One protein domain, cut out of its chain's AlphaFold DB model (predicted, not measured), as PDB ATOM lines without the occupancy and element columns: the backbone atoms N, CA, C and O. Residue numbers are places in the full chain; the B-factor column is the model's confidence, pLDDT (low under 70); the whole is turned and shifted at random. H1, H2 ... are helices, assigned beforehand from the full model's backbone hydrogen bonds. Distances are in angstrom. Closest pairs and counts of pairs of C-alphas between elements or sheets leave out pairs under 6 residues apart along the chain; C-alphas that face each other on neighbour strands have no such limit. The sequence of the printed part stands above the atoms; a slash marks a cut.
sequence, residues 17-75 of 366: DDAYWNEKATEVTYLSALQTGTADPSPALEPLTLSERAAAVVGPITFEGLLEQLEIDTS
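Overview. This is residues 17 to 75 of the 366 residues of an uncharacterized protein of Pseudomonas putida (UniProt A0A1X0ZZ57). A long helix, H1, runs through the middle of a flat body, with two shorter helices packed on opposite sides of it: H2 on one side, H3 on the other. A long loop, residues 36 to 49, swings out past H2, and a tail follows H3. The printed part has 59 residues, is all helix in the order H1, H2, H3, and is compact, with a radius of gyration of the C-alphas of 11.9 A and spans of 40 by 25 by 12 A.

Along the chain. Find C-alpha 18 at (42.874, 100.488, 65.047); from there H1 runs 25.6 A to residue 35. Next come H2, residues 50 to 58, 11.9 A, and H3, residues 63 to 69, ending at (59.630, 103.503, 69.083).

Arrangement. H1 touches H2 with residues 23 to 31 alone; the closest C-alphas, Tyr 30 and Ala 54, are 5.1 A apart. Their steep tilt of 67 degrees, the same way, is only just short of about perpendicular. H1 touches H3, closest at C-alphas 22 and 63, 4.8 A, at a steep tilt of 43 degrees, the same way. H2 and H3 are apart. In H1, H2 and H3 every O i to N i+4 pair is within hydrogen-bond range.

Size, cuts and confidence. C-alphas 43 and 75 are farthest apart, 40.2 A. The printed part has no cut; H1 to H2 is a long link. Model confidence is under 70 at residues 17 and 70 to 75.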
ATOM      1  N   ASP A  17      40.656 101.348  61.314       65.31
ATOM      2  CA  ASP A  17      40.394 100.169  62.133       65.31
ATOM      3  C   ASP A  17      41.659  99.954  62.963       65.31
ATOM      4  O   ASP A  17      42.634  99.372  62.491       65.31
ATOM      5  N   ASP A  18      41.700 100.540  64.162       72.12
ATOM      6  CA  ASP A  18      42.874 100.488  65.047       72.12
ATOM      7  C   ASP A  18      43.312  99.033  65.282       72.12
ATOM      8  O   ASP A  18      44.497  98.747  65.418       72.12
ATOM      9  N   ALA A  19      42.358  98.094  65.249       77.06
ATOM     10  CA  ALA A  19      42.617  96.661  65.301       77.06
ATOM     11  C   ALA A  19      43.501  96.177  64.138       77.06
ATOM     12  O   ALA A  19      44.489  95.492  64.382       77.06
ATOM     13  N   TYR A  20      43.194  96.583  62.901       77.69
ATOM     14  CA  TYR A  20      43.988  96.237  61.720       77.69
ATOM     15  C   TYR A  20      45.408  96.809  61.814       77.69
ATOM     16  O   TYR A  20      46.384  96.108  61.558       77.69
ATOM     17  N   TRP A  21      45.547  98.075  62.216       78.62
ATOM     18  CA  TRP A  21      46.862  98.715  62.302       78.62
ATOM     19  C   TRP A  21      47.714  98.173  63.452       78.62
ATOM     20  O   TRP A  21      48.918  97.998  63.278       78.62
ATOM     21  N   ASN A  22      47.109  97.840  64.591       86.00
ATOM     22  CA  ASN A  22      47.799  97.178  65.700       86.00
ATOM     23  C   ASN A  22      48.236  95.755  65.323       86.00
ATOM     24  O   ASN A  22      49.343  95.332  65.659       86.00
ATOM     25  N   GLU A  23      47.403  95.027  64.576       83.81
ATOM     26  CA  GLU A  23      47.772  93.726  64.017       83.81
ATOM     27  C   GLU A  23      49.007  93.855  63.116       83.81
ATOM     28  O   GLU A  23      50.005  93.168  63.337       83.81
ATOM     29  N   LYS A  24      49.003  94.802  62.170       82.69
ATOM     30  CA  LYS A  24      50.151  95.036  61.280       82.69
ATOM     31  C   LYS A  24      51.399  95.516  62.007       82.69
ATOM     32  O   LYS A  24      52.490  95.057  61.678       82.69
ATOM     33  N   ALA A  25      51.258  96.382  63.007       80.62
ATOM     34  CA  ALA A  25      52.379  96.811  63.836       80.62
ATOM     35  C   ALA A  25      53.043  95.617  64.533       80.62
ATOM     36  O   ALA A  25      54.259  95.452  64.469       80.62
ATOM     37  N   THR A  26      52.226  94.735  65.112       84.88
ATOM     38  CA  THR A  26      52.681  93.509  65.777       84.88
ATOM     39  C   THR A  26      53.400  92.569  64.802       84.88
ATOM     40  O   THR A  26      54.492  92.085  65.104       84.88
ATOM     41  N   GLU A  27      52.834  92.347  63.611       84.31
ATOM     42  CA  GLU A  27      53.455  91.524  62.562       84.31
ATOM     43  C   GLU A  27      54.815  92.077  62.113       84.31
ATOM     44  O   GLU A  27      55.783  91.322  62.008       84.31
ATOM     45  N   VAL A  28      54.916  93.389  61.880       83.56
ATOM     46  CA  VAL A  28      56.157  94.037  61.430       83.56
ATOM     47  C   VAL A  28      57.257  93.930  62.484       83.56
ATOM     48  O   VAL A  28      58.388  93.577  62.143       83.56
ATOM     49  N   THR A  29      56.949  94.167  63.763       82.25
ATOM     50  CA  THR A  29      57.945  94.021  64.835       82.25
ATOM     51  C   THR A  29      58.431  92.579  64.960       82.25
ATOM     52  O   THR A  29      59.627  92.350  65.131       82.25
ATOM     53  N   TYR A  30      57.538  91.596  64.815       84.81
ATOM     54  CA  TYR A  30      57.917  90.183  64.808       84.81
ATOM     55  C   TYR A  30      58.849  89.830  63.642       84.81
ATOM     56  O   TYR A  30      59.878  89.187  63.848       84.81
ATOM     57  N   LEU A  31      58.527  90.277  62.426       82.62
ATOM     58  CA  LEU A  31      59.373  90.043  61.253       82.62
ATOM     59  C   LEU A  31      60.749  90.711  61.398       82.62
ATOM     60  O   LEU A  31      61.764  90.095  61.075       82.62
ATOM     61  N   SER A  32      60.800  91.924  61.954       76.62
ATOM     62  CA  SER A  32      62.058  92.607  62.279       76.62
ATOM     63  C   SER A  32      62.881  91.833  63.317       76.62
ATOM     64  O   SER A  32      64.099  91.693  63.168       76.62
ATOM     65  N   ALA A  33      62.232  91.258  64.335       80.50
ATOM     66  CA  ALA A  33      62.900  90.451  65.355       80.50
ATOM     67  C   ALA A  33      63.514  89.162  64.779       80.50
ATOM     68  O   ALA A  33      64.648  88.813  65.111       80.50
ATOM     69  N   LEU A  34      62.810  88.495  63.856       78.69
ATOM     70  CA  LEU A  34      63.346  87.346  63.118       78.69
ATOM     71  C   LEU A  34      64.546  87.738  62.246       78.69
ATOM     72  O   LEU A  34      65.561  87.048  62.238       78.69
ATOM     73  N   GLN A  35      64.451  88.858  61.524       74.88
ATOM     74  CA  GLN A  35      65.521  89.325  60.637       74.88
ATOM     75  C   GLN A  35      66.786  89.732  61.407       74.88
ATOM     76  O   GLN A  35      67.899  89.501  60.942       74.88
ATOM     77  N   THR A  36      66.620  90.328  62.587       75.38
ATOM     78  CA  THR A  36      67.724  90.764  63.459       75.38
ATOM     79  C   THR A  36      68.284  89.638  64.334       75.38
ATOM     80  O   THR A  36      69.249  89.861  65.062       75.38
ATOM     81  N   GLY A  37      67.701  88.433  64.272       77.94
ATOM     82  CA  GLY A  37      68.099  87.282  65.088       77.94
ATOM     83  C   GLY A  37      67.785  87.445  66.578       77.94
ATOM     84  O   GLY A  37      68.386  86.775  67.413       77.94
ATOM     85  N   THR A  38      66.878  88.361  66.927       79.38
ATOM     86  CA  THR A  38      66.422  88.579  68.310       79.38
ATOM     87  C   THR A  38      65.226  87.697  68.674       79.38
ATOM     88  O   THR A  38      64.912  87.548  69.855       79.38
ATOM     89  N   ALA A  39      64.602  87.064  67.678       79.50
ATOM     90  CA  ALA A  39      63.623  85.997  67.834       79.50
ATOM     91  C   ALA A  39      63.966  84.816  66.916       79.50
ATOM     92  O   ALA A  39      64.421  85.016  65.791       79.50
ATOM     93  N   ASP A  40      63.683  83.595  67.378       78.38
ATOM     94  CA  ASP A  40      63.865  82.367  66.600       78.38
ATOM     95  C   ASP A  40      62.518  81.819  66.096       78.38
ATOM     96  O   ASP A  40      61.518  81.834  66.829       78.38
ATOM     97  N   PRO A  41      62.458  81.285  64.863       73.25
ATOM     98  CA  PRO A  41      61.268  80.605  64.371       73.25
ATOM     99  C   PRO A  41      61.028  79.314  65.167       73.25
ATOM    100  O   PRO A  41      61.868  78.417  65.212       73.25
ATOM    101  N   SER A  42      59.854  79.209  65.794       78.06
ATOM    102  CA  SER A  42      59.452  78.025  66.557       78.06
ATOM    103  C   SER A  42      58.585  77.091  65.705       78.06
ATOM    104  O   SER A  42      57.498  77.504  65.286       78.06
ATOM    105  N   PRO A  43      58.976  75.813  65.520       76.81
ATOM    106  CA  PRO A  43      58.169  74.821  64.801       76.81
ATOM    107  C   PRO A  43      56.778  74.612  65.415       76.81
ATOM    108  O   PRO A  43      55.824  74.278  64.722       76.81
ATOM    109  N   ALA A  44      56.638  74.842  66.725       80.00
ATOM    110  CA  ALA A  44      55.365  74.704  67.432       80.00
ATOM    111  C   ALA A  44      54.334  75.780  67.044       80.00
ATOM    112  O   ALA A  44      53.144  75.600  67.289       80.00
ATOM    113  N   LEU A  45      54.786  76.892  66.456       80.31
ATOM    114  CA  LEU A  45      53.944  78.019  66.060       80.31
ATOM    115  C   LEU A  45      53.638  78.029  64.554       80.31
ATOM    116  O   LEU A  45      52.785  78.798  64.131       80.31
ATOM    117  N   GLU A  46      54.271  77.173  63.742       75.62
ATOM    118  CA  GLU A  46      54.050  77.087  62.286       75.62
ATOM    119  C   GLU A  46      52.588  76.961  61.821       75.62
ATOM    120  O   GLU A  46      52.271  77.585  60.807       75.62
ATOM    121  N   PRO A  47      51.688  76.214  62.495       84.75
ATOM    122  CA  PRO A  47      50.307  76.096  62.033       84.75
ATOM    123  C   PRO A  47      49.446  77.342  62.307       84.75
ATOM    124  O   PRO A  47      48.305  77.387  61.852       84.75
ATOM    125  N   LEU A  48      49.957  78.334  63.046       84.38
ATOM    126  CA  LEU A  48      49.253  79.582  63.349       84.38
ATOM    127  C   LEU A  48      49.420  80.621  62.232       84.38
ATOM    128  O   LEU A  48      50.397  80.620  61.477       84.38
ATOM    129  N   THR A  49      48.481  81.562  62.162       84.56
ATOM    130  CA  THR A  49      48.577  82.715  61.256       84.56
ATOM    131  C   THR A  49      49.740  83.641  61.641       84.56
ATOM    132  O   THR A  49      50.239  83.606  62.765       84.56
ATOM    133  N   LEU A  50      50.210  84.488  60.714       80.88
ATOM    134  CA  LEU A  50      51.313  85.424  60.985       80.88
ATOM    135  C   LEU A  50      51.031  86.315  62.205       80.88
ATOM    136  O   LEU A  50      51.876  86.390  63.093       80.88
ATOM    137  N   SER A  51      49.838  86.901  62.264       80.44
ATOM    138  CA  SER A  51      49.347  87.702  63.386       80.44
ATOM    139  C   SER A  51      49.391  86.953  64.726       80.44
ATOM    140  O   SER A  51      49.946  87.457  65.703       80.44
ATOM    141  N   GLU A  52      48.906  85.709  64.776       84.56
ATOM    142  CA  GLU A  52      48.919  84.892  65.999       84.56
ATOM    143  C   GLU A  52      50.343  84.536  66.447       84.56
ATOM    144  O   GLU A  52      50.648  84.575  67.642       84.56
ATOM    145  N   ARG A  53      51.239  84.231  65.499       85.81
ATOM    146  CA  ARG A  53      52.662  83.985  65.791       85.81
ATOM    147  C   ARG A  53      53.345  85.238  66.321       85.81
ATOM    148  O   ARG A  53      54.075  85.163  67.306       85.81
ATOM    149  N   ALA A  54      53.085  86.377  65.688       84.38
ATOM    150  CA  ALA A  54      53.643  87.658  66.079       84.38
ATOM    151  C   ALA A  54      53.203  88.040  67.498       84.38
ATOM    152  O   ALA A  54      54.049  88.282  68.359       84.38
ATOM    153  N   ALA A  55      51.902  87.969  67.791       87.38
ATOM    154  CA  ALA A  55      51.368  88.247  69.122       87.38
ATOM    155  C   ALA A  55      51.921  87.297  70.202       87.38
ATOM    156  O   ALA A  55      52.129  87.721  71.337       87.38
ATOM    157  N   ALA A  56      52.191  86.030  69.864       86.75
ATOM    158  CA  ALA A  56      52.776  85.062  70.791       86.75
ATOM    159  C   ALA A  56      54.261  85.326  71.112       86.75
ATOM    160  O   ALA A  56      54.725  84.930  72.180       86.75
ATOM    161  N   VAL A  57      55.003  85.968  70.202       86.19
ATOM    162  CA  VAL A  57      56.459  86.162  70.318       86.19
ATOM    163  C   VAL A  57      56.810  87.554  70.839       86.19
ATOM    164  O   VAL A  57      57.574  87.667  71.793       86.19
ATOM    165  N   VAL A  58      56.265  88.611  70.229       86.50
ATOM    166  CA  VAL A  58      56.585  90.008  70.588       86.50
ATOM    167  C   VAL A  58      55.504  90.676  71.439       86.50
ATOM    168  O   VAL A  58      55.696  91.794  71.914       86.50
ATOM    169  N   GLY A  59      54.385  89.986  71.686       88.56
ATOM    170  CA  GLY A  59      53.216  90.564  72.347       88.56
ATOM    171  C   GLY A  59      52.433  91.512  71.428       88.56
ATOM    172  O   GLY A  59      52.911  91.879  70.358       88.56
ATOM    173  N   PRO A  60      51.208  91.910  71.808       86.81
ATOM    174  CA  PRO A  60      50.438  92.882  71.040       86.81
ATOM    175  C   PRO A  60      51.106  94.260  71.098       86.81
ATOM    176  O   PRO A  60      51.312  94.818  72.177       86.81
ATOM    177  N   ILE A  61      51.397  94.824  69.930       86.31
ATOM    178  CA  ILE A  61      51.984  96.152  69.766       86.31
ATOM    179  C   ILE A  61      50.942  97.064  69.130       86.31
ATOM    180  O   ILE A  61      50.296  96.714  68.142       86.31
ATOM    181  N   THR A  62      50.753  98.245  69.716       87.38
ATOM    182  CA  THR A  62      49.894  99.261  69.107       87.38
ATOM    183  C   THR A  62      50.646  99.970  67.990       87.38
ATOM    184  O   THR A  62      51.853 100.180  68.088       87.38
ATOM    185  N   PHE A  63      49.937 100.371  66.937       79.50
ATOM    186  CA  PHE A  63      50.533 101.120  65.838       79.50
ATOM    187  C   PHE A  63      51.166 102.426  66.328       79.50
ATOM    188  O   PHE A  63      52.316 102.693  65.998       79.50
ATOM    189  N   GLU A  64      50.479 103.178  67.196       76.44
ATOM    190  CA  GLU A  64      51.044 104.373  67.846       76.44
ATOM    191  C   GLU A  64      52.321 104.054  68.640       76.44
ATOM    192  O   GLU A  64      53.308 104.773  68.514       76.44
ATOM    193  N   GLY A  65      52.343 102.951  69.400       80.19
ATOM    194  CA  GLY A  65      53.526 102.541  70.159       80.19
ATOM    195  C   GLY A  65      54.712 102.143  69.274       80.19
ATOM    196  O   GLY A  65      55.853 102.442  69.616       80.19
ATOM    197  N   LEU A  66      54.461 101.510  68.122       80.00
ATOM    198  CA  LEU A  66      55.507 101.218  67.137       80.00
ATOM    199  C   LEU A  66      56.068 102.505  66.521       80.00
ATOM    200  O   LEU A  66      57.278 102.638  66.365       80.00
ATOM    201  N   LEU A  67      55.203 103.459  66.184       74.75
ATOM    202  CA  LEU A  67      55.613 104.741  65.612       74.75
ATOM    203  C   LEU A  67      56.460 105.556  66.596       74.75
ATOM    204  O   LEU A  67      57.485 106.100  66.200       74.75
ATOM    205  N   GLU A  68      56.088 105.569  67.879       73.94
ATOM    206  CA  GLU A  68      56.872 106.206  68.944       73.94
ATOM    207  C   GLU A  68      58.260 105.561  69.093       73.94
ATOM    208  O   GLU A  68      59.260 106.273  69.171       73.94
ATOM    209  N   GLN A  69      58.348 104.224  69.057       75.88
ATOM    210  CA  GLN A  69      59.630 103.503  69.083       75.88
ATOM    211  C   GLN A  69      60.522 103.819  67.880       75.88
ATOM    212  O   GLN A  69      61.744 103.839  68.013       75.88
ATOM    213  N   LEU A  70      59.920 104.041  66.711       69.75
ATOM    214  CA  LEU A  70      60.627 104.389  65.480       69.75
ATOM    215  C   LEU A  70      60.924 105.893  65.364       69.75
ATOM    216  O   LEU A  70      61.426 106.322  64.329       69.75
ATOM    217  N   GLU A  71      60.603 106.686  66.392       59.53
ATOM    218  CA  GLU A  71      60.703 108.151  66.379       59.53
ATOM    219  C   GLU A  71      59.955 108.791  65.187       59.53
ATOM    220  O   GLU A  71      60.301 109.875  64.715       59.53
ATOM    221  N   ILE A  72      58.906 108.124  64.692       52.00
ATOM    222  CA  ILE A  72      58.068 108.615  63.598       52.00
ATOM    223  C   ILE A  72      56.986 109.509  64.193       52.00
ATOM    224  O   ILE A  72      56.018 109.040  64.795       52.00
ATOM    225  N   ASP A  73      57.133 110.814  63.984       48.31
ATOM    226  CA  ASP A  73      56.117 111.788  64.360       48.31
ATOM    227  C   ASP A  73      54.890 111.659  63.442       48.31
ATOM    228  O   ASP A  73      54.882 112.103  62.292       48.31
ATOM    229  N   THR A  74      53.830 111.031  63.953       48.84
ATOM    230  CA  THR A  74      52.532 110.938  63.270       48.84
ATOM    231  C   THR A  74      51.612 112.106  63.550       48.84
ATOM    232  O   THR A  74      50.448 112.083  63.131       48.84
ATOM    233  N   SER A  75      52.096 113.146  64.231       45.88
ATOM    234  CA  SER A  75      51.421 114.425  64.167       45.88
ATOM    235  C   SER A  75      51.579 114.963  62.743       45.88
ATOM    236  O   SER A  75      52.434 115.773  62.405       45.88
TER     237      SER A  75